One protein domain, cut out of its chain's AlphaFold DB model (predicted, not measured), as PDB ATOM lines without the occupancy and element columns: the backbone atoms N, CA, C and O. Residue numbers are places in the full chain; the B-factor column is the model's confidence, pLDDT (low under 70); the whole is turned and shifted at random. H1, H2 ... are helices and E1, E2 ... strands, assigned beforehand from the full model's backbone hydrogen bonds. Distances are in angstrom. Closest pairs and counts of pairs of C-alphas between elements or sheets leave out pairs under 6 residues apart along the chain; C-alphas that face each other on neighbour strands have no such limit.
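Overview. This is residues 69 to 85 and 143 to 308 of the 1110 residues of an uncharacterized protein of Burkholderia sp. Bp9125 (UniProt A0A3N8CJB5). A twisted four-stranded sheet forms the core, with H3 and H4 over one face and H2 and H6 over the other: three layers, helices on both faces of a sheet. The small hairpin E2-E3 lies beyond the sheet next to H3, with H1 near E2, while H5 lies in the link beyond the ends of E4 and E5. The printed part has 183 residues, with six named helices and six named strands in the order H1 H2 E1 H3 E2 E3 H4 E4 H5 E5 H6 E6; the large sheet, E1 E5 E4 E6, is mixed, and the class is mixed, helices and strands. It is compact, with a radius of gyration of the C-alphas of 16.9 A and spans of 50 by 43 by 29 A.

Along the chain. In the large sheet, E1 is residues 161 to 167, from C-alpha 161 at (38.875, 92.740, 115.383), E5 is residues 248 to 256, 26.7 A, E4 is residues 216 to 225, 27.5 A, and E6 is residues 301 to 304, with C-alpha 304 at (46.039, 84.169, 106.057). H6 is residues 258 to 277, 28.3 A, H4 198 to 211, 20.4 A, H3 169 to 181, 18.2 A, and H2 145 to 151. E2 is residues 185 to 188, E3 191 to 194, H5 231 to 243, 18.3 A, and H1 74 to 85, from (25.768, 96.758, 119.270).

Arrangement. E1 and E5 are parallel, with N 164 and O 251 2.9 A apart. E5 and E4 are antiparallel, with N 250 and O 223 at 2.9 A. E4 and E6 are parallel, with N 222 and O 301 at 2.9 A. H4 runs along the strands at a height over the sheet of 8.6 A. H6, on the opposite face from H4, runs along them at 9.3 A. H2, on the same face as H6, is over E1 at 8.9 A. H2 touches H6 at a steep tilt of 47 degrees, closest at the C-alphas of Leu 146 and Met 268, 6.6 A. H3 stands up from the sheet and touches H4, closest at the C-alphas of Phe 175 and Leu 205, 5.8 A. In the antiparallel hairpin E2 and E3, N 186 and O 193 are 2.9 A apart. H5 and H1 are not on the large sheet. In the six helices every O i to N i+4 pair is within hydrogen-bond range.

Size, cuts and confidence. The farthest C-alphas, of Pro 213 and Val 232, are 53.2 A apart. Residues 86 to 142 are not printed; C-alphas 85 and 143 are 34.5 A apart across the cut. H6 to E6 is a long link. Mean pLDDT of the printed part is 79.8; 44 residues are under 70, among them 72 to 85.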
ATOM      1  N   VAL A  69      40.317  97.860 119.852       80.31
ATOM      2  CA  VAL A  69      39.318  96.836 119.495       80.31
ATOM      3  C   VAL A  69      38.195  97.495 118.700       80.31
ATOM      4  O   VAL A  69      37.661  98.508 119.141       80.31
ATOM      5  N   ILE A  70      37.798  96.917 117.569       80.50
ATOM      6  CA  ILE A  70      36.542  97.260 116.883       80.50
ATOM      7  C   ILE A  70      35.448  96.296 117.351       80.50
ATOM      8  O   ILE A  70      35.703  95.101 117.521       80.50
ATOM      9  N   VAL A  71      34.235  96.813 117.561       76.19
ATOM     10  CA  VAL A  71      33.054  96.009 117.901       76.19
ATOM     11  C   VAL A  71      31.914  96.358 116.941       76.19
ATOM     12  O   VAL A  71      31.184  97.321 117.154       76.19
ATOM     13  N   ASP A  72      31.769  95.560 115.877       69.62
ATOM     14  CA  ASP A  72      30.757  95.767 114.823       69.62
ATOM     15  C   ASP A  72      29.300  95.519 115.290       69.62
ATOM     16  O   ASP A  72      28.363  95.966 114.631       69.62
ATOM     17  N   ASP A  73      29.090  94.793 116.396       68.19
ATOM     18  CA  ASP A  73      27.765  94.406 116.909       68.19
ATOM     19  C   ASP A  73      27.363  95.242 118.145       68.19
ATOM     20  O   ASP A  73      28.061  95.183 119.161       68.19
ATOM     21  N   PRO A  74      26.230  95.978 118.124       53.09
ATOM     22  CA  PRO A  74      25.768  96.758 119.270       53.09
ATOM     23  C   PRO A  74      25.387  95.905 120.493       53.09
ATOM     24  O   PRO A  74      25.459  96.407 121.615       53.09
ATOM     25  N   VAL A  75      25.008  94.631 120.323       59.59
ATOM     26  CA  VAL A  75      24.700  93.736 121.452       59.59
ATOM     27  C   VAL A  75      25.992  93.303 122.141       59.59
ATOM     28  O   VAL A  75      26.110  93.458 123.356       59.59
ATOM     29  N   ALA A  76      26.995  92.856 121.380       57.66
ATOM     30  CA  ALA A  76      28.341  92.627 121.902       57.66
ATOM     31  C   ALA A  76      28.960  93.902 122.506       57.66
ATOM     32  O   ALA A  76      29.646  93.811 123.522       57.66
ATOM     33  N   PHE A  77      28.701  95.086 121.936       55.59
ATOM     34  CA  PHE A  77      29.158  96.363 122.493       55.59
ATOM     35  C   PHE A  77      28.536  96.634 123.865       55.59
ATOM     36  O   PHE A  77      29.278  96.891 124.807       55.59
ATOM     37  N   GLU A  78      27.213  96.512 124.029       60.44
ATOM     38  CA  GLU A  78      26.574  96.691 125.342       60.44
ATOM     39  C   GLU A  78      26.955  95.590 126.349       60.44
ATOM     40  O   GLU A  78      27.128  95.894 127.525       60.44
ATOM     41  N   GLN A  79      27.185  94.343 125.922       57.50
ATOM     42  CA  GLN A  79      27.704  93.281 126.803       57.50
ATOM     43  C   GLN A  79      29.139  93.563 127.274       57.50
ATOM     44  O   GLN A  79      29.446  93.444 128.461       57.50
ATOM     45  N   LEU A  80      30.026  93.965 126.360       49.12
ATOM     46  CA  LEU A  80      31.428  94.279 126.656       49.12
ATOM     47  C   LEU A  80      31.537  95.570 127.486       49.12
ATOM     48  O   LEU A  80      32.349  95.650 128.403       49.12
ATOM     49  N   LYS A  81      30.648  96.538 127.240       49.22
ATOM     50  CA  LYS A  81      30.445  97.736 128.062       49.22
ATOM     51  C   LYS A  81      29.942  97.373 129.459       49.22
ATOM     52  O   LYS A  81      30.581  97.773 130.420       49.22
ATOM     53  N   GLN A  82      28.905  96.545 129.618       49.31
ATOM     54  CA  GLN A  82      28.443  96.082 130.940       49.31
ATOM     55  C   GLN A  82      29.542  95.345 131.723       49.31
ATOM     56  O   GLN A  82      29.732  95.608 132.910       49.31
ATOM     57  N   ALA A  83      30.330  94.497 131.057       43.47
ATOM     58  CA  ALA A  83      31.451  93.784 131.670       43.47
ATOM     59  C   ALA A  83      32.604  94.700 132.144       43.47
ATOM     60  O   ALA A  83      33.443  94.255 132.928       43.47
ATOM     61  N   VAL A  84      32.668  95.959 131.684       38.28
ATOM     62  CA  VAL A  84      33.820  96.859 131.910       38.28
ATOM     63  C   VAL A  84      33.450  98.207 132.545       38.28
ATOM     64  O   VAL A  84      34.264  98.789 133.260       38.28
ATOM     65  N   SER A  85      32.195  98.649 132.455       42.31
ATOM     66  CA  SER A  85      31.615  99.633 133.382       42.31
ATOM     67  C   SER A  85      31.639  99.124 134.833       42.31
ATOM     68  O   SER A  85      31.607  99.918 135.764       42.31
ATOM     69  N   PRO A 143      63.345  97.065 117.926       84.50
ATOM     70  CA  PRO A 143      62.094  96.516 117.417       84.50
ATOM     71  C   PRO A 143      61.328  97.582 116.640       84.50
ATOM     72  O   PRO A 143      61.265  98.750 117.058       84.50
ATOM     73  N   THR A 144      60.735  97.180 115.520       82.69
ATOM     74  CA  THR A 144      59.949  98.070 114.662       82.69
ATOM     75  C   THR A 144      58.736  98.626 115.409       82.69
ATOM     76  O   THR A 144      58.304  98.103 116.438       82.69
ATOM     77  N   SER A 145      58.154  99.720 114.918       75.31
ATOM     78  CA  SER A 145      56.897 100.224 115.484       75.31
ATOM     79  C   SER A 145      55.735  99.257 115.245       75.31
ATOM     80  O   SER A 145      54.841  99.194 116.087       75.31
ATOM     81  N   LEU A 146      55.788  98.446 114.178       78.06
ATOM     82  CA  LEU A 146      54.864  97.328 113.996       78.06
ATOM     83  C   LEU A 146      55.053  96.278 115.102       78.06
ATOM     84  O   LEU A 146      54.086  95.963 115.788       78.06
ATOM     85  N   GLU A 147      56.275  95.788 115.337       81.94
ATOM     86  CA  GLU A 147      56.571  94.825 116.412       81.94
ATOM     87  C   GLU A 147      56.157  95.358 117.793       81.94
ATOM     88  O   GLU A 147      55.503  94.646 118.547       81.94
ATOM     89  N   GLN A 148      56.437  96.628 118.103       82.12
ATOM     90  CA  GLN A 148      56.034  97.260 119.368       82.12
ATOM     91  C   GLN A 148      54.515  97.438 119.533       82.12
ATOM     92  O   GLN A 148      54.031  97.512 120.663       82.12
ATOM     93  N   SER A 149      53.762  97.602 118.441       77.00
ATOM     94  CA  SER A 149      52.299  97.728 118.496       77.00
ATOM     95  C   SER A 149      51.603  96.365 118.464       77.00
ATOM     96  O   SER A 149      50.569  96.201 119.109       77.00
ATOM     97  N   LEU A 150      52.195  95.369 117.792       78.88
ATOM     98  CA  LEU A 150      51.759  93.974 117.836       78.88
ATOM     99  C   LEU A 150      52.028  93.346 119.209       78.88
ATOM    100  O   LEU A 150      51.118  92.754 119.778       78.88
ATOM    101  N   SER A 151      53.220  93.507 119.792       78.31
ATOM    102  CA  SER A 151      53.569  92.904 121.092       78.31
ATOM    103  C   SER A 151      52.644  93.345 122.234       78.31
ATOM    104  O   SER A 151      52.363  92.568 123.149       78.31
ATOM    105  N   ALA A 152      52.096  94.556 122.117       73.75
ATOM    106  CA  ALA A 152      51.108  95.151 123.011       73.75
ATOM    107  C   ALA A 152      49.650  94.666 122.792       73.75
ATOM    108  O   ALA A 152      48.737  95.135 123.481       73.75
ATOM    109  N   ILE A 153      49.394  93.744 121.851       71.94
ATOM    110  CA  ILE A 153      48.088  93.091 121.674       71.94
ATOM    111  C   ILE A 153      47.919  92.001 122.738       71.94
ATOM    112  O   ILE A 153      48.548  90.942 122.700       71.94
ATOM    113  N   GLN A 154      47.000  92.235 123.674       67.81
ATOM    114  CA  GLN A 154      46.540  91.202 124.603       67.81
ATOM    115  C   GLN A 154      45.543  90.262 123.910       67.81
ATOM    116  O   GLN A 154      44.504  90.707 123.413       67.81
ATOM    117  N   LEU A 155      45.847  88.963 123.904       64.25
ATOM    118  CA  LEU A 155      44.923  87.926 123.444       64.25
ATOM    119  C   LEU A 155      43.710  87.803 124.373       64.25
ATOM    120  O   LEU A 155      43.804  88.009 125.580       64.25
ATOM    121  N   ASN A 156      42.575  87.425 123.793       62.09
ATOM    122  CA  ASN A 156      41.382  86.970 124.503       62.09
ATOM    123  C   ASN A 156      40.730  85.845 123.676       62.09
ATOM    124  O   ASN A 156      40.955  85.753 122.469       62.09
ATOM    125  N   THR A 157      39.925  84.996 124.309       56.59
ATOM    126  CA  THR A 157      39.273  83.825 123.692       56.59
ATOM    127  C   THR A 157      38.059  84.187 122.819       56.59
ATOM    128  O   THR A 157      37.586  83.379 122.009       56.59
ATOM    129  N   THR A 158      37.549  85.411 122.961       64.06
ATOM    130  CA  THR A 158      36.468  85.992 122.153       64.06
ATOM    131  C   THR A 158      36.937  86.376 120.740       64.06
ATOM    132  O   THR A 158      38.132  86.398 120.447       64.06
ATOM    133  N   ARG A 159      35.998  86.661 119.816       64.25
ATOM    134  CA  ARG A 159      36.379  87.249 118.514       64.25
ATOM    135  C   ARG A 159      37.019  88.608 118.797       64.25
ATOM    136  O   ARG A 159      36.460  89.384 119.564       64.25
ATOM    137  N   GLN A 160      38.150  88.899 118.163       68.25
ATOM    138  CA  GLN A 160      38.738  90.235 118.193       68.25
ATOM    139  C   GLN A 160      39.007  90.704 116.771       68.25
ATOM    140  O   GLN A 160      39.746  90.048 116.037       68.25
ATOM    141  N   GLN A 161      38.410  91.846 116.432       79.62
ATOM    142  CA  GLN A 161      38.875  92.740 115.383       79.62
ATOM    143  C   GLN A 161      39.780  93.770 116.055       79.62
ATOM    144  O   GLN A 161      39.348  94.493 116.958       79.62
ATOM    145  N   ARG A 162      41.056  93.787 115.678       83.12
ATOM    146  CA  ARG A 162      42.061  94.709 116.207       83.12
ATOM    147  C   ARG A 162      42.400  95.749 115.157       83.12
ATOM    148  O   ARG A 162      42.712  95.395 114.026       83.12
ATOM    149  N   PHE A 163      42.371  97.013 115.558       85.88
ATOM    150  CA  PHE A 163      42.728  98.141 114.705       85.88
ATOM    151  C   PHE A 163      44.033  98.733 115.235       85.88
ATOM    152  O   PHE A 163      44.111  99.155 116.392       85.88
ATOM    153  N   VAL A 164      45.075  98.687 114.411       89.44
ATOM    154  CA  VAL A 164      46.430  99.127 114.753       89.44
ATOM    155  C   VAL A 164      46.790 100.291 113.842       89.44
ATOM    156  O   VAL A 164      46.752 100.158 112.621       89.44
ATOM    157  N   ILE A 165      47.140 101.432 114.426       89.88
ATOM    158  CA  ILE A 165      47.576 102.618 113.687       89.88
ATOM    159  C   ILE A 165      49.100 102.716 113.807       89.88
ATOM    160  O   ILE A 165      49.671 102.466 114.869       89.88
ATOM    161  N   VAL A 166      49.775 103.014 112.695       90.19
ATOM    162  CA  VAL A 166      51.239 103.090 112.620       90.19
ATOM    163  C   VAL A 166      51.654 104.303 111.788       90.19
ATOM    164  O   VAL A 166      51.260 104.432 110.631       90.19
ATOM    165  N   GLY A 167      52.486 105.183 112.350       90.81
ATOM    166  CA  GLY A 167      53.016 106.346 111.635       90.81
ATOM    167  C   GLY A 167      53.070 107.601 112.497       90.81
ATOM    168  O   GLY A 167      53.755 107.594 113.519       90.81
ATOM    169  N   ASP A 168      52.406 108.675 112.067       91.44
ATOM    170  CA  ASP A 168      52.364 109.951 112.796       91.44
ATOM    171  C   ASP A 168      51.435 109.873 114.035       91.44
ATOM    172  O   ASP A 168      50.213 109.740 113.878       91.44
ATOM    173  N   PRO A 169      51.970 109.998 115.270       89.38
ATOM    174  CA  PRO A 169      51.178 109.903 116.496       89.38
ATOM    175  C   PRO A 169      50.187 111.065 116.677       89.38
ATOM    176  O   PRO A 169      49.251 110.945 117.463       89.38
ATOM    177  N   ASN A 170      50.350 112.184 115.962       90.31
ATOM    178  CA  ASN A 170      49.400 113.297 116.016       90.31
ATOM    179  C   ASN A 170      48.088 112.950 115.295       90.31
ATOM    180  O   ASN A 170      47.019 113.357 115.747       90.31
ATOM    181  N   ILE A 171      48.162 112.162 114.213       91.56
ATOM    182  CA  ILE A 171      46.983 111.666 113.484       91.56
ATOM    183  C   ILE A 171      46.287 110.581 114.302       91.56
ATOM    184  O   ILE A 171      45.068 110.612 114.436       91.56
ATOM    185  N   GLU A 172      47.052 109.656 114.892       92.12
ATOM    186  CA  GLU A 172      46.510 108.648 115.810       92.12
ATOM    187  C   GLU A 172      45.777 109.304 116.992       92.12
ATOM    188  O   GLU A 172      44.637 108.948 117.289       92.12
ATOM    189  N   ARG A 173      46.393 110.313 117.621       91.50
ATOM    190  CA  ARG A 173      45.773 111.064 118.716       91.50
ATOM    191  C   ARG A 173      44.484 111.758 118.273       91.50
ATOM    192  O   ARG A 173      43.442 111.473 118.852       91.50
ATOM    193  N   ARG A 174      44.527 112.580 117.212       91.69
ATOM    194  CA  ARG A 174      43.322 113.247 116.683       91.69
ATOM    195  C   ARG A 174      42.230 112.257 116.286       91.69
ATOM    196  O   ARG A 174      41.054 112.570 116.413       91.69
ATOM    197  N   PHE A 175      42.582 111.066 115.805       95.00
ATOM    198  CA  PHE A 175      41.601 110.040 115.466       95.00
ATOM    199  C   PHE A 175      40.850 109.551 116.705       95.00
ATOM    200  O   PHE A 175      39.621 109.482 116.679       95.00
ATOM    201  N   TYR A 176      41.558 109.278 117.803       94.00
ATOM    202  CA  TYR A 176      40.911 108.960 119.073       94.00
ATOM    203  C   TYR A 176      40.121 110.153 119.634       94.00
ATOM    204  O   TYR A 176      39.003 109.942 120.102       94.00
ATOM    205  N   ASP A 177      40.626 111.385 119.509       91.19
ATOM    206  CA  ASP A 177      39.907 112.604 119.911       91.19
ATOM    207  C   ASP A 177      38.571 112.737 119.134       91.19
ATOM    208  O   ASP A 177      37.504 112.787 119.745       91.19
ATOM    209  N   HIS A 178      38.577 112.641 117.796       92.94
ATOM    210  CA  HIS A 178      37.359 112.653 116.964       92.94
ATOM    211  C   HIS A 178      36.401 111.491 117.249       92.94
ATOM    212  O   HIS A 178      35.185 111.642 117.099       92.94
ATOM    213  N   LEU A 179      36.908 110.304 117.596       92.44
ATOM    214  CA  LEU A 179      36.043 109.196 118.000       92.44
ATOM    215  C   LEU A 179      35.414 109.458 119.374       92.44
ATOM    216  O   LEU A 179      34.248 109.113 119.563       92.44
ATOM    217  N   ALA A 180      36.129 110.084 120.310       89.69
ATOM    218  CA  ALA A 180      35.586 110.482 121.606       89.69
ATOM    219  C   ALA A 180      34.506 111.570 121.450       89.69
ATOM    220  O   ALA A 180      33.389 111.381 121.930       89.69
ATOM    221  N   GLU A 181      34.776 112.631 120.682       90.50
ATOM    222  CA  GLU A 181      33.814 113.703 120.355       90.50
ATOM    223  C   GLU A 181      32.509 113.171 119.740       90.50
ATOM    224  O   GLU A 181      31.419 113.651 120.048       90.50
ATOM    225  N   ARG A 182      32.599 112.146 118.882       92.31
ATOM    226  CA  ARG A 182      31.433 111.516 118.239       92.31
ATOM    227  C   ARG A 182      30.698 110.514 119.151       92.31
ATOM    228  O   ARG A 182      29.727 109.903 118.703       92.31
ATOM    229  N   GLY A 183      31.150 110.302 120.392       89.50
ATOM    230  CA  GLY A 183      30.602 109.294 121.313       89.50
ATOM    231  C   GLY A 183      30.859 107.853 120.852       89.50
ATOM    232  O   GLY A 183      30.014 106.973 121.026       89.50
ATOM    233  N   LYS A 184      31.991 107.627 120.174       92.44
ATOM    234  CA  LYS A 184      32.362 106.381 119.480       92.44
ATOM    235  C   LYS A 184      33.642 105.724 119.977       92.44
ATOM    236  O   LYS A 184      33.931 104.608 119.545       92.44
ATOM    237  N   LEU A 185      34.368 106.370 120.881       89.69
ATOM    238  CA  LEU A 185      35.458 105.762 121.631       89.69
ATOM    239  C   LEU A 185      35.009 105.490 123.065       89.69
ATOM    240  O   LEU A 185      34.456 106.367 123.721       89.69
ATOM    241  N   THR A 186      35.295 104.295 123.564       85.25
ATOM    242  CA  THR A 186      35.314 103.987 125.000       85.25
ATOM    243  C   THR A 186      36.665 103.366 125.353       85.25
ATOM    244  O   THR A 186      37.412 102.954 124.465       85.25
ATOM    245  N   TYR A 187      37.018 103.304 126.638       83.31
ATOM    246  CA  TYR A 187      38.262 102.676 127.091       83.31
ATOM    247  C   TYR A 187      37.968 101.496 128.017       83.31
ATOM    248  O   TYR A 187      37.220 101.607 128.984       83.31
ATOM    249  N   VAL A 188      38.580 100.352 127.716       72.25
ATOM    250  CA  VAL A 188      38.337  99.059 128.367       72.25
ATOM    251  C   VAL A 188      39.643  98.534 128.949       72.25
ATOM    252  O   VAL A 188      40.511  98.056 128.222       72.25
ATOM    253  N   GLY A 189      39.832  98.671 130.266       69.06
ATOM    254  CA  GLY A 189      41.072  98.258 130.934       69.06
ATOM    255  C   GLY A 189      42.333  98.857 130.290       69.06
ATOM    256  O   GLY A 189      43.305  98.134 130.053       69.06
ATOM    257  N   GLY A 190      42.278 100.141 129.916       72.44
ATOM    258  CA  GLY A 190      43.337 100.860 129.194       72.44
ATOM    259  C   GLY A 190      43.410 100.604 127.679       72.44
ATOM    260  O   GLY A 190      44.326 101.099 127.032       72.44
ATOM    261  N   VAL A 191      42.483  99.835 127.099       77.19
ATOM    262  CA  VAL A 191      42.422  99.544 125.655       77.19
ATOM    263  C   VAL A 191      41.340 100.409 124.993       77.19
ATOM    264  O   VAL A 191      40.194 100.323 125.428       77.19
ATOM    265  N   PRO A 192      41.637 101.205 123.949       81.56
ATOM    266  CA  PRO A 192      40.599 101.908 123.196       81.56
ATOM    267  C   PRO A 192      39.662 100.923 122.478       81.56
ATOM    268  O   PRO A 192      40.111  99.967 121.840       81.56
ATOM    269  N   VAL A 193      38.355 101.162 122.564       85.75
ATOM    270  CA  VAL A 193      37.299 100.370 121.921       85.75
ATOM    271  C   VAL A 193      36.446 101.277 121.045       85.75
ATOM    272  O   VAL A 193      35.908 102.287 121.493       85.75
ATOM    273  N   ILE A 194      36.355 100.910 119.772       87.56
ATOM    274  CA  ILE A 194      35.756 101.696 118.702       87.56
ATOM    275  C   ILE A 194      34.352 101.145 118.426       87.56
ATOM    276  O   ILE A 194      34.197 100.042 117.903       87.56
ATOM    277  N   GLY A 195      33.329 101.934 118.770       85.00
ATOM    278  CA  GLY A 195      31.902 101.674 118.523       85.00
ATOM    279  C   GLY A 195      31.418 102.128 117.136       85.00
ATOM    280  O   GLY A 195      30.280 102.587 116.982       85.00
ATOM    281  N   LEU A 196      32.310 102.066 116.145       86.88
ATOM    282  CA  LEU A 196      32.046 102.218 114.713       86.88
ATOM    283  C   LEU A 196      32.477 100.934 114.013       86.88
ATOM    284  O   LEU A 196      33.457 100.317 114.428       86.88
ATOM    285  N   ASN A 197      31.804 100.585 112.916       87.19
ATOM    286  CA  ASN A 197      32.259  99.465 112.100       87.19
ATOM    287  C   ASN A 197      33.582  99.791 111.374       87.19
ATOM    288  O   ASN A 197      33.963 100.960 111.240       87.19
ATOM    289  N   ARG A 198      34.274  98.760 110.873       85.00
ATOM    290  CA  ARG A 198      35.569  98.894 110.167       85.00
ATOM    291  C   ARG A 198      35.570  99.970 109.065       85.00
ATOM    292  O   ARG A 198      36.513 100.757 108.978       85.00
ATOM    293  N   GLU A 199      34.521 100.053 108.247       87.56
ATOM    294  CA  GLU A 199      34.419 101.049 107.167       87.56
ATOM    295  C   GLU A 199      34.291 102.485 107.695       87.56
ATOM    296  O   GLU A 199      34.968 103.396 107.213       87.56
ATOM    297  N   GLN A 200      33.452 102.689 108.713       91.19
ATOM    298  CA  GLN A 200      33.255 103.980 109.366       91.19
ATOM    299  C   GLN A 200      34.517 104.422 110.117       91.19
ATOM    300  O   GLN A 200      34.908 105.581 109.999       91.19
ATOM    301  N   ALA A 201      35.203 103.510 110.811       89.62
ATOM    302  CA  ALA A 201      36.485 103.784 111.460       89.62
ATOM    303  C   ALA A 201      37.554 104.218 110.436       89.62
ATOM    304  O   ALA A 201      38.192 105.256 110.611       89.62
ATOM    305  N   MET A 202      37.687 103.505 109.308       91.00
ATOM    306  CA  MET A 202      38.568 103.930 108.210       91.00
ATOM    307  C   MET A 202      38.158 105.278 107.601       91.00
ATOM    308  O   MET A 202      39.032 106.057 107.219       91.00
ATOM    309  N   LYS A 203      36.855 105.580 107.505       94.31
ATOM    310  CA  LYS A 203      36.369 106.882 107.021       94.31
ATOM    311  C   LYS A 203      36.790 108.013 107.959       94.31
ATOM    312  O   LYS A 203      37.364 108.983 107.476       94.31
ATOM    313  N   VAL A 204      36.592 107.866 109.272       94.56
ATOM    314  CA  VAL A 204      37.031 108.867 110.263       94.56
ATOM    315  C   VAL A 204      38.554 109.029 110.245       94.56
ATOM    316  O   VAL A 204      39.034 110.156 110.249       94.56
ATOM    317  N   LEU A 205      39.333 107.948 110.119       95.12
ATOM    318  CA  LEU A 205      40.797 108.055 110.037       95.12
ATOM    319  C   LEU A 205      41.269 108.816 108.784       95.12
ATOM    320  O   LEU A 205      42.249 109.554 108.846       95.12
ATOM    321  N   ARG A 206      40.559 108.681 107.654       94.81
ATOM    322  CA  ARG A 206      40.820 109.461 106.429       94.81
ATOM    323  C   ARG A 206      40.365 110.916 106.546       94.81
ATOM    324  O   ARG A 206      41.071 111.784 106.047       94.81
ATOM    325  N   GLU A 207      39.232 111.181 107.201       95.00
ATOM    326  CA  GLU A 207      38.782 112.544 107.531       95.00
ATOM    327  C   GLU A 207      39.862 113.266 108.352       95.00
ATOM    328  O   GLU A 207      40.337 114.317 107.938       95.00
ATOM    329  N   VAL A 208      40.335 112.645 109.437       96.00
ATOM    330  CA  VAL A 208      41.359 113.210 110.333       96.00
ATOM    331  C   VAL A 208      42.725 113.361 109.661       96.00
ATOM    332  O   VAL A 208      43.394 114.376 109.845       96.00
ATOM    333  N   ALA A 209      43.154 112.389 108.851       94.38
ATOM    334  CA  ALA A 209      44.400 112.526 108.100       94.38
ATOM    335  C   ALA A 209      44.343 113.677 107.079       94.38
ATOM    336  O   ALA A 209      45.360 114.320 106.848       94.38
ATOM    337  N   ALA A 210      43.170 113.982 106.511       94.12
ATOM    338  CA  ALA A 210      42.998 115.097 105.578       94.12
ATOM    339  C   ALA A 210      43.009 116.486 106.251       94.12
ATOM    340  O   ALA A 210      43.232 117.484 105.565       94.12
ATOM    341  N   GLU A 211      42.818 116.577 107.573       93.75
ATOM    342  CA  GLU A 211      43.003 117.829 108.330       93.75
ATOM    343  C   GLU A 211      44.481 118.226 108.478       93.75
ATOM    344  O   GLU A 211      44.797 119.388 108.740       93.75
ATOM    345  N   MET A 212      45.390 117.257 108.347       93.50
ATOM    346  CA  MET A 212      46.830 117.425 108.527       93.50
ATOM    347  C   MET A 212      47.488 117.690 107.157       93.50
ATOM    348  O   MET A 212      47.453 116.816 106.290       93.50
ATOM    349  N   PRO A 213      48.083 118.877 106.909       90.81
ATOM    350  CA  PRO A 213      48.544 119.262 105.573       90.81
ATOM    351  C   PRO A 213      49.560 118.291 104.954       90.81
ATOM    352  O   PRO A 213      50.700 118.194 105.399       90.81
ATOM    353  N   GLY A 214      49.144 117.609 103.882       89.38
ATOM    354  CA  GLY A 214      49.964 116.638 103.152       89.38
ATOM    355  C   GLY A 214      49.924 115.209 103.703       89.38
ATOM    356  O   GLY A 214      50.527 114.324 103.096       89.38
ATOM    357  N   ALA A 215      49.208 114.955 104.800       93.50
ATOM    358  CA  ALA A 215      49.076 113.618 105.355       93.50
ATOM    359  C   ALA A 215      48.014 112.768 104.634       93.50
ATOM    360  O   ALA A 215      47.144 113.254 103.912       93.50
ATOM    361  N   SER A 216      48.103 111.455 104.830       91.94
ATOM    362  CA  SER A 216      47.183 110.461 104.277       91.94
ATOM    363  C   SER A 216      47.009 109.276 105.233       91.94
ATOM    364  O   SER A 216      47.812 109.086 106.148       91.94
ATOM    365  N   ALA A 217      45.952 108.485 105.026       92.88
ATOM    366  CA  ALA A 217      45.674 107.260 105.773       92.88
ATOM    367  C   ALA A 217      45.376 106.098 104.815       92.88
ATOM    368  O   ALA A 217      44.345 106.086 104.132       92.88
ATOM    369  N   GLN A 218      46.268 105.108 104.783       91.38
ATOM    370  CA  GLN A 218      46.202 103.955 103.887       91.38
ATOM    371  C   GLN A 218      45.988 102.672 104.696       91.38
ATOM    372  O   GLN A 218      46.684 102.428 105.682       91.38
ATOM    373  N   HIS A 219      45.031 101.830 104.289       92.69
ATOM    374  CA  HIS A 219      44.905 100.493 104.874       92.69
ATOM    375  C   HIS A 219      45.947  99.588 104.218       92.69
ATOM    376  O   HIS A 219      45.868  99.342 103.015       92.69
ATOM    377  N   ALA A 220      46.957  99.167 104.980       88.81
ATOM    378  CA  ALA A 220      48.131  98.494 104.433       88.81
ATOM    379  C   ALA A 220      48.032  96.966 104.498       88.81
ATOM    380  O   ALA A 220      48.401  96.279 103.546       88.81
ATOM    381  N   LEU A 221      47.518  96.440 105.610       88.31
ATOM    382  CA  LEU A 221      47.534  95.015 105.933       88.31
ATOM    383  C   LEU A 221      46.248  94.619 106.669       88.31
ATOM    384  O   LEU A 221      45.822  95.322 107.585       88.31
ATOM    385  N   SER A 222      45.665  93.484 106.293       88.88
ATOM    386  CA  SER A 222      44.579  92.816 107.019       88.88
ATOM    387  C   SER A 222      44.991  91.363 107.255       88.88
ATOM    388  O   SER A 222      45.328  90.647 106.311       88.88
ATOM    389  N   MET A 223      45.046  90.927 108.513       84.94
ATOM    390  CA  MET A 223      45.505  89.585 108.883       84.94
ATOM    391  C   MET A 223      44.356  88.763 109.454       84.94
ATOM    392  O   MET A 223      43.813  89.113 110.502       84.94
ATOM    393  N   HIS A 224      44.033  87.640 108.815       83.25
ATOM    394  CA  HIS A 224      43.071  86.669 109.335       83.25
ATOM    395  C   HIS A 224      43.810  85.501 109.987       83.25
ATOM    396  O   HIS A 224      44.646  84.849 109.352       83.25
ATOM    397  N   VAL A 225      43.513  85.238 111.263       79.25
ATOM    398  CA  VAL A 225      44.278  84.275 112.069       79.25
ATOM    399  C   VAL A 225      43.366  83.390 112.920       79.25
ATOM    400  O   VAL A 225      42.429  83.868 113.561       79.25
ATOM    401  N   ASP A 226      43.654  82.087 112.915       77.00
ATOM    402  CA  ASP A 226      42.902  81.053 113.637       77.00
ATOM    403  C   ASP A 226      43.042  81.208 115.174       77.00
ATOM    404  O   ASP A 226      44.065  81.690 115.685       77.00
ATOM    405  N   ARG A 227      42.010  80.816 115.934       75.19
ATOM    406  CA  ARG A 227      41.876  81.074 117.379       75.19
ATOM    407  C   ARG A 227      42.786  80.212 118.253       75.19
ATOM    408  O   ARG A 227      42.922  78.995 118.097       75.19
ATOM    409  N   ALA A 228      43.318  80.834 119.303       64.69
ATOM    410  CA  ALA A 228      44.000  80.141 120.391       64.69
ATOM    411  C   ALA A 228      42.987  79.534 121.385       64.69
ATOM    412  O   ALA A 228      42.669  80.107 122.423       64.69
ATOM    413  N   GLY A 229      42.464  78.347 121.069       59.09
ATOM    414  CA  GLY A 229      41.703  77.550 122.035       59.09
ATOM    415  C   GLY A 229      42.595  77.007 123.161       59.09
ATOM    416  O   GLY A 229      43.536  76.258 122.889       59.09
ATOM    417  N   HIS A 230      42.287  77.344 124.419       58.34
ATOM    418  CA  HIS A 230      42.949  76.787 125.608       58.34
ATOM    419  C   HIS A 230      42.243  75.503 126.089       58.34
ATOM    420  O   HIS A 230      41.021  75.390 126.014       58.34
ATOM    421  N   GLY A 231      43.004  74.517 126.577       60.38
ATOM    422  CA  GLY A 231      42.474  73.188 126.924       60.38
ATOM    423  C   GLY A 231      42.006  72.364 125.709       60.38
ATOM    424  O   GLY A 231      42.013  72.833 124.572       60.38
ATOM    425  N   VAL A 232      41.617  71.103 125.923       56.34
ATOM    426  CA  VAL A 232      41.196  70.199 124.827       56.34
ATOM    427  C   VAL A 232      39.853  70.638 124.228       56.34
ATOM    428  O   VAL A 232      39.744  70.805 123.014       56.34
ATOM    429  N   LEU A 233      38.862  70.917 125.080       54.16
ATOM    430  CA  LEU A 233      37.550  71.438 124.675       54.16
ATOM    431  C   LEU A 233      37.655  72.798 123.971       54.16
ATOM    432  O   LEU A 233      37.045  72.991 122.923       54.16
ATOM    433  N   GLY A 234      38.477  73.723 124.482       65.75
ATOM    434  CA  GLY A 234      38.673  75.019 123.833       65.75
ATOM    435  C   GLY A 234      39.352  74.908 122.467       65.75
ATOM    436  O   GLY A 234      38.964  75.634 121.558       65.75
ATOM    437  N   LYS A 235      40.294  73.969 122.269       70.56
ATOM    438  CA  LYS A 235      40.875  73.673 120.940       70.56
ATOM    439  C   LYS A 235      39.820  73.168 119.949       70.56
ATOM    440  O   LYS A 235      39.828  73.608 118.803       70.56
ATOM    441  N   LEU A 236      38.898  72.304 120.388       61.53
ATOM    442  CA  LEU A 236      37.792  71.816 119.554       61.53
ATOM    443  C   LEU A 236      36.824  72.954 119.180       61.53
ATOM    444  O   LEU A 236      36.529  73.160 118.006       61.53
ATOM    445  N   VAL A 237      36.378  73.736 120.170       67.31
ATOM    446  CA  VAL A 237      35.450  74.865 119.968       67.31
ATOM    447  C   VAL A 237      36.080  75.982 119.126       67.31
ATOM    448  O   VAL A 237      35.376  76.604 118.331       67.31
ATOM    449  N   ALA A 238      37.387  76.222 119.259       67.94
ATOM    450  CA  ALA A 238      38.143  77.112 118.380       67.94
ATOM    451  C   ALA A 238      38.139  76.591 116.937       67.94
ATOM    452  O   ALA A 238      37.624  77.280 116.064       67.94
ATOM    453  N   GLY A 239      38.580  75.349 116.699       69.38
ATOM    454  CA  GLY A 239      38.643  74.769 115.352       69.38
ATOM    455  C   GLY A 239      37.294  74.730 114.622       69.38
ATOM    456  O   GLY A 239      37.234  75.014 113.425       69.38
ATOM    457  N   VAL A 240      36.191  74.469 115.335       66.75
ATOM    458  CA  VAL A 240      34.831  74.541 114.762       66.75
ATOM    459  C   VAL A 240      34.427  75.988 114.443       66.75
ATOM    460  O   VAL A 240      33.811  76.242 113.413       66.75
ATOM    461  N   LYS A 241      34.799  76.969 115.274       68.38
ATOM    462  CA  LYS A 241      34.514  78.390 114.998       68.38
ATOM    463  C   LYS A 241      35.377  78.950 113.863       68.38
ATOM    464  O   LYS A 241      34.872  79.741 113.072       68.38
ATOM    465  N   ASP A 242      36.627  78.515 113.744       72.94
ATOM    466  CA  ASP A 242      37.548  78.940 112.686       72.94
ATOM    467  C   ASP A 242      37.173  78.349 111.318       72.94
ATOM    468  O   ASP A 242      37.200  79.062 110.317       72.94
ATOM    469  N   THR A 243      36.725  77.087 111.266       70.81
ATOM    470  CA  THR A 243      36.177  76.476 110.035       70.81
ATOM    471  C   THR A 243      34.822  77.065 109.622       70.81
ATOM    472  O   THR A 243      34.516  77.104 108.435       70.81
ATOM    473  N   LEU A 244      34.050  77.612 110.569       73.06
ATOM    474  CA  LEU A 244      32.874  78.457 110.308       73.06
ATOM    475  C   LEU A 244      33.231  79.931 110.001       73.06
ATOM    476  O   LEU A 244      32.347  80.783 109.961       73.06
ATOM    477  N   GLY A 245      34.513  80.255 109.788       70.50
ATOM    478  CA  GLY A 245      34.981  81.577 109.356       70.50
ATOM    479  C   GLY A 245      35.122  82.632 110.460       70.50
ATOM    480  O   GLY A 245      35.558  83.747 110.181       70.50
ATOM    481  N   TYR A 246      34.823  82.316 111.724       72.94
ATOM    482  CA  TYR A 246      34.866  83.271 112.841       72.94
ATOM    483  C   TYR A 246      36.288  83.539 113.377       72.94
ATOM    484  O   TYR A 246      36.490  83.554 114.594       72.94
ATOM    485  N   ARG A 247      37.274  83.760 112.505       78.75
ATOM    486  CA  ARG A 247      38.686  84.016 112.860       78.75
ATOM    487  C   ARG A 247      38.898  85.325 113.645       78.75
ATOM    488  O   ARG A 247      37.997  86.164 113.746       78.75
ATOM    489  N   HIS A 248      40.103  85.508 114.190       80.12
ATOM    490  CA  HIS A 248      40.600  86.836 114.571       80.12
ATOM    491  C   HIS A 248      40.971  87.643 113.321       80.12
ATOM    492  O   HIS A 248      41.310  87.078 112.280       80.12
ATOM    493  N   GLU A 249      40.931  88.966 113.447       85.12
ATOM    494  CA  GLU A 249      41.177  89.918 112.366       85.12
ATOM    495  C   GLU A 249      42.035  91.071 112.909       85.12
ATOM    496  O   GLU A 249      41.705  91.650 113.946       85.12
ATOM    497  N   VAL A 250      43.161  91.374 112.259       86.81
ATOM    498  CA  VAL A 250      44.061  92.477 112.642       86.81
ATOM    499  C   VAL A 250      44.292  93.378 111.436       86.81
ATOM    500  O   VAL A 250      44.969  92.986 110.486       86.81
ATOM    501  N   ASP A 251      43.740  94.585 111.486       89.81
ATOM    502  CA  ASP A 251      43.913  95.619 110.470       89.81
ATOM    503  C   ASP A 251      45.008  96.602 110.891       89.81
ATOM    504  O   ASP A 251      44.953  97.173 111.983       89.81
ATOM    505  N   VAL A 252      45.987  96.830 110.011       90.56
ATOM    506  CA  VAL A 252      47.055  97.816 110.216       90.56
ATOM    507  C   VAL A 252      46.902  98.975 109.233       90.56
ATOM    508  O   VAL A 252      47.079  98.824 108.019       90.56
ATOM    509  N   MET A 253      46.588 100.146 109.780       93.06
ATOM    510  CA  MET A 253      46.500 101.416 109.067       93.06
ATOM    511  C   MET A 253      47.830 102.159 109.161       93.06
ATOM    512  O   MET A 253      48.355 102.362 110.258       93.06
ATOM    513  N   VAL A 254      48.343 102.625 108.025       93.19
ATOM    514  CA  VAL A 254      49.522 103.493 107.972       93.19
ATOM    515  C   VAL A 254      49.073 104.938 107.774       93.19
ATOM    516  O   VAL A 254      48.282 105.217 106.870       93.19
ATOM    517  N   VAL A 255      49.559 105.851 108.621       95.00
ATOM    518  CA  VAL A 255      49.141 107.266 108.628       95.00
ATOM    519  C   VAL A 255      50.317 108.239 108.667       95.00
ATOM    520  O   VAL A 255      51.292 108.026 109.385       95.00
ATOM    521  N   GLY A 256      50.222 109.337 107.921       95.12
ATOM    522  CA  GLY A 256      51.219 110.410 107.938       95.12
ATOM    523  C   GLY A 256      51.468 111.032 106.571       95.12
ATOM    524  O   GLY A 256      50.765 110.751 105.597       95.12
ATOM    525  N   ASN A 257      52.503 111.866 106.507       94.56
ATOM    526  CA  ASN A 257      53.023 112.436 105.263       94.56
ATOM    527  C   ASN A 257      53.597 111.329 104.350       94.56
ATOM    528  O   ASN A 257      53.920 110.246 104.848       94.56
ATOM    529  N   PRO A 258      53.778 111.562 103.034       92.44
ATOM    530  CA  PRO A 258      54.154 110.508 102.086       92.44
ATOM    531  C   PRO A 258      55.481 109.818 102.425       92.44
ATOM    532  O   PRO A 258      55.615 108.612 102.215       92.44
ATOM    533  N   ASP A 259      56.428 110.550 103.017       91.31
ATOM    534  CA  ASP A 259      57.703 110.012 103.506       91.31
ATOM    535  C   ASP A 259      57.511 109.094 104.723       91.31
ATOM    536  O   ASP A 259      58.100 108.017 104.798       91.31
ATOM    537  N   THR A 260      56.635 109.480 105.659       91.31
ATOM    538  CA  THR A 260      56.262 108.670 106.830       91.31
ATOM    539  C   THR A 260      55.559 107.389 106.394       91.31
ATOM    540  O   THR A 260      55.933 106.306 106.842       91.31
ATOM    541  N   VAL A 261      54.588 107.493 105.481       91.44
ATOM    542  CA  VAL A 261      53.876 106.339 104.912       91.44
ATOM    543  C   VAL A 261      54.857 105.425 104.178       91.44
ATOM    544  O   VAL A 261      54.892 104.229 104.449       91.44
ATOM    545  N   THR A 262      55.731 105.980 103.334       91.06
ATOM    546  CA  THR A 262      56.791 105.238 102.630       91.06
ATOM    547  C   THR A 262      57.709 104.485 103.593       91.06
ATOM    548  O   THR A 262      57.936 103.287 103.415       91.06
ATOM    549  N   ALA A 263      58.204 105.155 104.638       89.81
ATOM    550  CA  ALA A 263      59.072 104.543 105.637       89.81
ATOM    551  C   ALA A 263      58.364 103.408 106.393       89.81
ATOM    552  O   ALA A 263      58.956 102.349 106.599       89.81
ATOM    553  N   LYS A 264      57.083 103.580 106.750       91.00
ATOM    554  CA  LYS A 264      56.299 102.541 107.434       91.00
ATOM    555  C   LYS A 264      55.901 101.381 106.531       91.00
ATOM    556  O   LYS A 264      55.951 100.246 106.988       91.00
ATOM    557  N   LEU A 265      55.611 101.609 105.252       90.75
ATOM    558  CA  LEU A 265      55.401 100.518 104.294       90.75
ATOM    559  C   LEU A 265      56.687  99.720 104.032       90.75
ATOM    560  O   LEU A 265      56.604  98.510 103.813       90.75
ATOM    561  N   LYS A 266      57.869 100.350 104.115       91.44
ATOM    562  CA  LYS A 266      59.161  99.643 104.113       91.44
ATOM    563  C   LYS A 266      59.362  98.813 105.381       91.44
ATOM    564  O   LYS A 266      59.598  97.616 105.285       91.44
ATOM    565  N   GLU A 267      59.175  99.425 106.547       88.38
ATOM    566  CA  GLU A 267      59.279  98.782 107.864       88.38
ATOM    567  C   GLU A 267      58.340  97.563 107.991       88.38
ATOM    568  O   GLU A 267      58.769  96.475 108.368       88.38
ATOM    569  N   MET A 268      57.072  97.705 107.577       86.56
ATOM    570  CA  MET A 268      56.112  96.595 107.508       86.56
ATOM    571  C   MET A 268      56.547  95.512 106.515       86.56
ATOM    572  O   MET A 268      56.409  94.326 106.807       86.56
ATOM    573  N   GLY A 269      57.075  95.901 105.350       86.94
ATOM    574  CA  GLY A 269      57.621  94.963 104.372       86.94
ATOM    575  C   GLY A 269      58.763  94.131 104.962       86.94
ATOM    576  O   GLY A 269      58.751  92.902 104.852       86.94
ATOM    577  N   GLU A 270      59.721  94.765 105.633       86.88
ATOM    578  CA  GLU A 270      60.856  94.107 106.292       86.88
ATOM    579  C   GLU A 270      60.395  93.116 107.382       86.88
ATOM    580  O   GLU A 270      60.723  91.929 107.285       86.88
ATOM    581  N   THR A 271      59.551  93.532 108.338       85.38
ATOM    582  CA  THR A 271      59.017  92.640 109.394       85.38
ATOM    583  C   THR A 271      58.216  91.465 108.822       85.38
ATOM    584  O   THR A 271      58.464  90.314 109.185       85.38
ATOM    585  N   LEU A 272      57.304  91.708 107.871       84.94
ATOM    586  CA  LEU A 272      56.555  90.628 107.214       84.94
ATOM    587  C   LEU A 272      57.484  89.676 106.436       84.94
ATOM    588  O   LEU A 272      57.145  88.514 106.235       84.94
ATOM    589  N   GLY A 273      58.664  90.145 106.009       85.06
ATOM    590  CA  GLY A 273      59.676  89.331 105.329       85.06
ATOM    591  C   GLY A 273      60.316  88.305 106.250       85.06
ATOM    592  O   GLY A 273      60.368  87.130 105.888       85.06
ATOM    593  N   LYS A 274      60.705  88.732 107.460       83.25
ATOM    594  CA  LYS A 274      61.170  87.837 108.533       83.25
ATOM    595  C   LYS A 274      60.100  86.764 108.816       83.25
ATOM    596  O   LYS A 274      60.362  85.575 108.661       83.25
ATOM    597  N   MET A 275      58.848  87.183 109.038       80.62
ATOM    598  CA  MET A 275      57.711  86.271 109.257       80.62
ATOM    599  C   MET A 275      57.451  85.282 108.103       80.62
ATOM    600  O   MET A 275      57.093  84.131 108.342       80.62
ATOM    601  N   HIS A 276      57.596  85.697 106.842       82.75
ATOM    602  CA  HIS A 276      57.374  84.802 105.701       82.75
ATOM    603  C   HIS A 276      58.503  83.775 105.544       82.75
ATOM    604  O   HIS A 276      58.211  82.609 105.287       82.75
ATOM    605  N   GLY A 277      59.760  84.169 105.780       80.19
ATOM    606  CA  GLY A 277      60.894  83.236 105.836       80.19
ATOM    607  C   GLY A 277      60.753  82.186 106.946       80.19
ATOM    608  O   GLY A 277      61.164  81.044 106.770       80.19
ATOM    609  N   GLU A 278      60.095  82.543 108.050       80.12
ATOM    610  CA  GLU A 278      59.757  81.636 109.157       80.12
ATOM    611  C   GLU A 278      58.430  80.860 108.958       80.12
ATOM    612  O   GLU A 278      57.978  80.150 109.860       80.12
ATOM    613  N   GLY A 279      57.791  80.966 107.785       76.00
ATOM    614  CA  GLY A 279      56.629  80.150 107.409       76.00
ATOM    615  C   GLY A 279      55.284  80.570 108.020       76.00
ATOM    616  O   GLY A 279      54.374  79.750 108.122       76.00
ATOM    617  N   PHE A 280      55.109  81.834 108.424       75.75
ATOM    618  CA  PHE A 280      53.886  82.280 109.115       75.75
ATOM    619  C   PHE A 280      52.621  82.408 108.249       75.75
ATOM    620  O   PHE A 280      51.543  82.613 108.809       75.75
ATOM    621  N   PHE A 281      52.698  82.268 106.922       80.81
ATOM    622  CA  PHE A 281      51.583  82.513 105.989       80.81
ATOM    623  C   PHE A 281      51.267  81.276 105.143       80.81
ATOM    624  O   PHE A 281      52.186  80.606 104.681       80.81
ATOM    625  N   LYS A 282      49.975  80.954 104.947       68.31
ATOM    626  CA  LYS A 282      49.556  79.637 104.408       68.31
ATOM    627  C   LYS A 282      50.036  79.347 102.981       68.31
ATOM    628  O   LYS A 282      50.241  78.181 102.670       68.31
ATOM    629  N   ASN A 283      50.177  80.366 102.128       58.47
ATOM    630  CA  ASN A 283      50.853  80.319 100.824       58.47
ATOM    631  C   ASN A 283      50.922  81.732 100.207       58.47
ATOM    632  O   ASN A 283      50.127  82.598 100.571       58.47
ATOM    633  N   GLY A 284      51.810  81.923  99.225       58.41
ATOM    634  CA  GLY A 284      51.871  83.118  98.368       58.41
ATOM    635  C   GLY A 284      53.021  84.081  98.682       58.41
ATOM    636  O   GLY A 284      53.363  84.302  99.842       58.41
ATOM    637  N   GLU A 285      53.613  84.666  97.635       66.31
ATOM    638  CA  GLU A 285      54.627  85.716  97.767       66.31
ATOM    639  C   GLU A 285      54.031  86.963  98.435       66.31
ATOM    640  O   GLU A 285      52.964  87.447  98.048       66.31
ATOM    641  N   LEU A 286      54.745  87.532  99.408       79.75
ATOM    642  CA  LEU A 286      54.397  88.849  99.939       79.75
ATOM    643  C   LEU A 286      54.575  89.913  98.847       79.75
ATOM    644  O   LEU A 286      55.696  90.058  98.352       79.75
ATOM    645  N   PRO A 287      53.537  90.702  98.506       80.75
ATOM    646  CA  PRO A 287      53.648  91.725  97.477       80.75
ATOM    647  C   PRO A 287      54.589  92.835  97.953       80.75
ATOM    648  O   PRO A 287      54.235  93.656  98.800       80.75
ATOM    649  N   ARG A 288      55.803  92.842  97.403       85.88
ATOM    650  CA  ARG A 288      56.840  93.856  97.629       85.88
ATOM    651  C   ARG A 288      57.091  94.641  96.353       85.88
ATOM    652  O   ARG A 288      56.917  94.110  95.257       85.88
ATOM    653  N   ASP A 289      57.541  95.879  96.496       86.25
ATOM    654  CA  ASP A 289      58.257  96.569  95.423       86.25
ATOM    655  C   ASP A 289      59.762  96.225  95.439       86.25
ATOM    656  O   ASP A 289      60.244  95.469  96.289       86.25
ATOM    657  N   SER A 290      60.514  96.782  94.485       83.69
ATOM    658  CA  SER A 290      61.977  96.638  94.381       83.69
ATOM    659  C   SER A 290      62.743  97.139  95.605       83.69
ATOM    660  O   SER A 290      63.888  96.745  95.818       83.69
ATOM    661  N   ASP A 291      62.120  98.004  96.401       84.00
ATOM    662  CA  ASP A 291      62.733  98.714  97.517       84.00
ATOM    663  C   ASP A 291      62.402  98.025  98.854       84.00
ATOM    664  O   ASP A 291      62.771  98.515  99.923       84.00
ATOM    665  N   GLY A 292      61.699  96.884  98.803       85.12
ATOM    666  CA  GLY A 292      61.292  96.076  99.949       85.12
ATOM    667  C   GLY A 292      60.007  96.540 100.641       85.12
ATOM    668  O   GLY A 292      59.641  95.955 101.661       85.12
ATOM    669  N   ARG A 293      59.313  97.558 100.113       88.31
ATOM    670  CA  ARG A 293      58.082  98.116 100.699       88.31
ATOM    671  C   ARG A 293      56.881  97.232 100.391       88.31
ATOM    672  O   ARG A 293      56.809  96.623  99.327       88.31
ATOM    673  N   LEU A 294      55.911  97.196 101.303       86.69
ATOM    674  CA  LEU A 294      54.648  96.484 101.109       86.69
ATOM    675  C   LEU A 294      53.833  97.134  99.973       86.69
ATOM    676  O   LEU A 294      53.353  98.261 100.104       86.69
ATOM    677  N   HIS A 295      53.677  96.425  98.854       85.75
ATOM    678  CA  HIS A 295      53.091  96.952  97.623       85.75
ATOM    679  C   HIS A 295      51.569  96.740  97.573       85.75
ATOM    680  O   HIS A 295      51.058  95.693  97.166       85.75
ATOM    681  N   ILE A 296      50.839  97.786  97.945       85.25
ATOM    682  CA  ILE A 296      49.378  97.813  98.089       85.25
ATOM    683  C   ILE A 296      48.695  97.978  96.717       85.25
ATOM    684  O   ILE A 296      48.733  99.057  96.128       85.25
ATOM    685  N   LYS A 297      48.056  96.912  96.208       73.38
ATOM    686  CA  LYS A 297      47.217  96.933  94.989       73.38
ATOM    687  C   LYS A 297      45.736  96.948  95.371       73.38
ATOM    688  O   LYS A 297      45.237  95.944  95.861       73.38
ATOM    689  N   ASP A 298      45.059  98.069  95.121       65.94
ATOM    690  CA  ASP A 298      43.592  98.233  95.174       65.94
ATOM    691  C   ASP A 298      42.881  97.708  96.442       65.94
ATOM    692  O   ASP A 298      41.728  97.284  96.413       65.94
ATOM    693  N   GLY A 299      43.563  97.773  97.586       78.62
ATOM    694  CA  GLY A 299      43.068  97.310  98.882       78.62
ATOM    695  C   GLY A 299      44.217  96.866  99.781       78.62
ATOM    696  O   GLY A 299      45.352  96.748  99.324       78.62
ATOM    697  N   ALA A 300      43.940  96.632 101.064       84.69
ATOM    698  CA  ALA A 300      44.954  96.121 101.983       84.69
ATOM    699  C   ALA A 300      45.484  94.753 101.536       84.69
ATOM    700  O   ALA A 300      44.758  93.941 100.959       84.69
ATOM    701  N   VAL A 301      46.746  94.476 101.858       84.69
ATOM    702  CA  VAL A 301      47.313  93.140 101.673       84.69
ATOM    703  C   VAL A 301      46.631  92.200 102.667       84.69
ATOM    704  O   VAL A 301      46.805  92.342 103.874       84.69
ATOM    705  N   ASN A 302      45.834  91.261 102.162       84.50
ATOM    706  CA  ASN A 302      45.145  90.268 102.984       84.50
ATOM    707  C   ASN A 302      46.060  89.052 103.185       84.50
ATOM    708  O   ASN A 302      46.438  88.409 102.205       84.50
ATOM    709  N   LEU A 303      46.407  88.724 104.433       80.50
ATOM    710  CA  LEU A 303      47.242  87.565 104.773       80.50
ATOM    711  C   LEU A 303      46.474  86.555 105.634       80.50
ATOM    712  O   LEU A 303      45.955  86.900 106.697       80.50
ATOM    713  N   GLU A 304      46.471  85.289 105.216       77.62
ATOM    714  CA  GLU A 304      46.039  84.169 106.057       77.62
ATOM    715  C   GLU A 304      47.229  83.560 106.806       77.62
ATOM    716  O   GLU A 304      48.157  83.013 106.201       77.62
ATOM    717  N   GLY A 305      47.185  83.616 108.139       68.75
ATOM    718  CA  GLY A 305      48.219  83.021 108.984       68.75
ATOM    719  C   GLY A 305      48.221  81.493 108.892       68.75
ATOM    720  O   GLY A 305      47.190  80.862 109.115       68.75
ATOM    721  N   ALA A 306      49.368  80.878 108.600       60.69
ATOM    722  CA  ALA A 306      49.591  79.433 108.768       60.69
ATOM    723  C   ALA A 306      49.698  79.037 110.242       60.69
ATOM    724  O   ALA A 306      49.412  77.904 110.624       60.69
ATOM    725  N   VAL A 307      50.107  79.998 111.064       63.28
ATOM    726  CA  VAL A 307      50.434  79.833 112.472       63.28
ATOM    727  C   VAL A 307      49.447  80.648 113.313       63.28
ATOM    728  O   VAL A 307      48.954  81.692 112.886       63.28
ATOM    729  N   LYS A 308      49.144  80.164 114.522       64.88
ATOM    730  CA  LYS A 308      48.252  80.843 115.473       64.88
ATOM    731  C   LYS A 308      48.789  82.217 115.864       64.88
ATOM    732  O   LYS A 308      49.996  82.386 116.035       64.88
TER     733      LYS A 308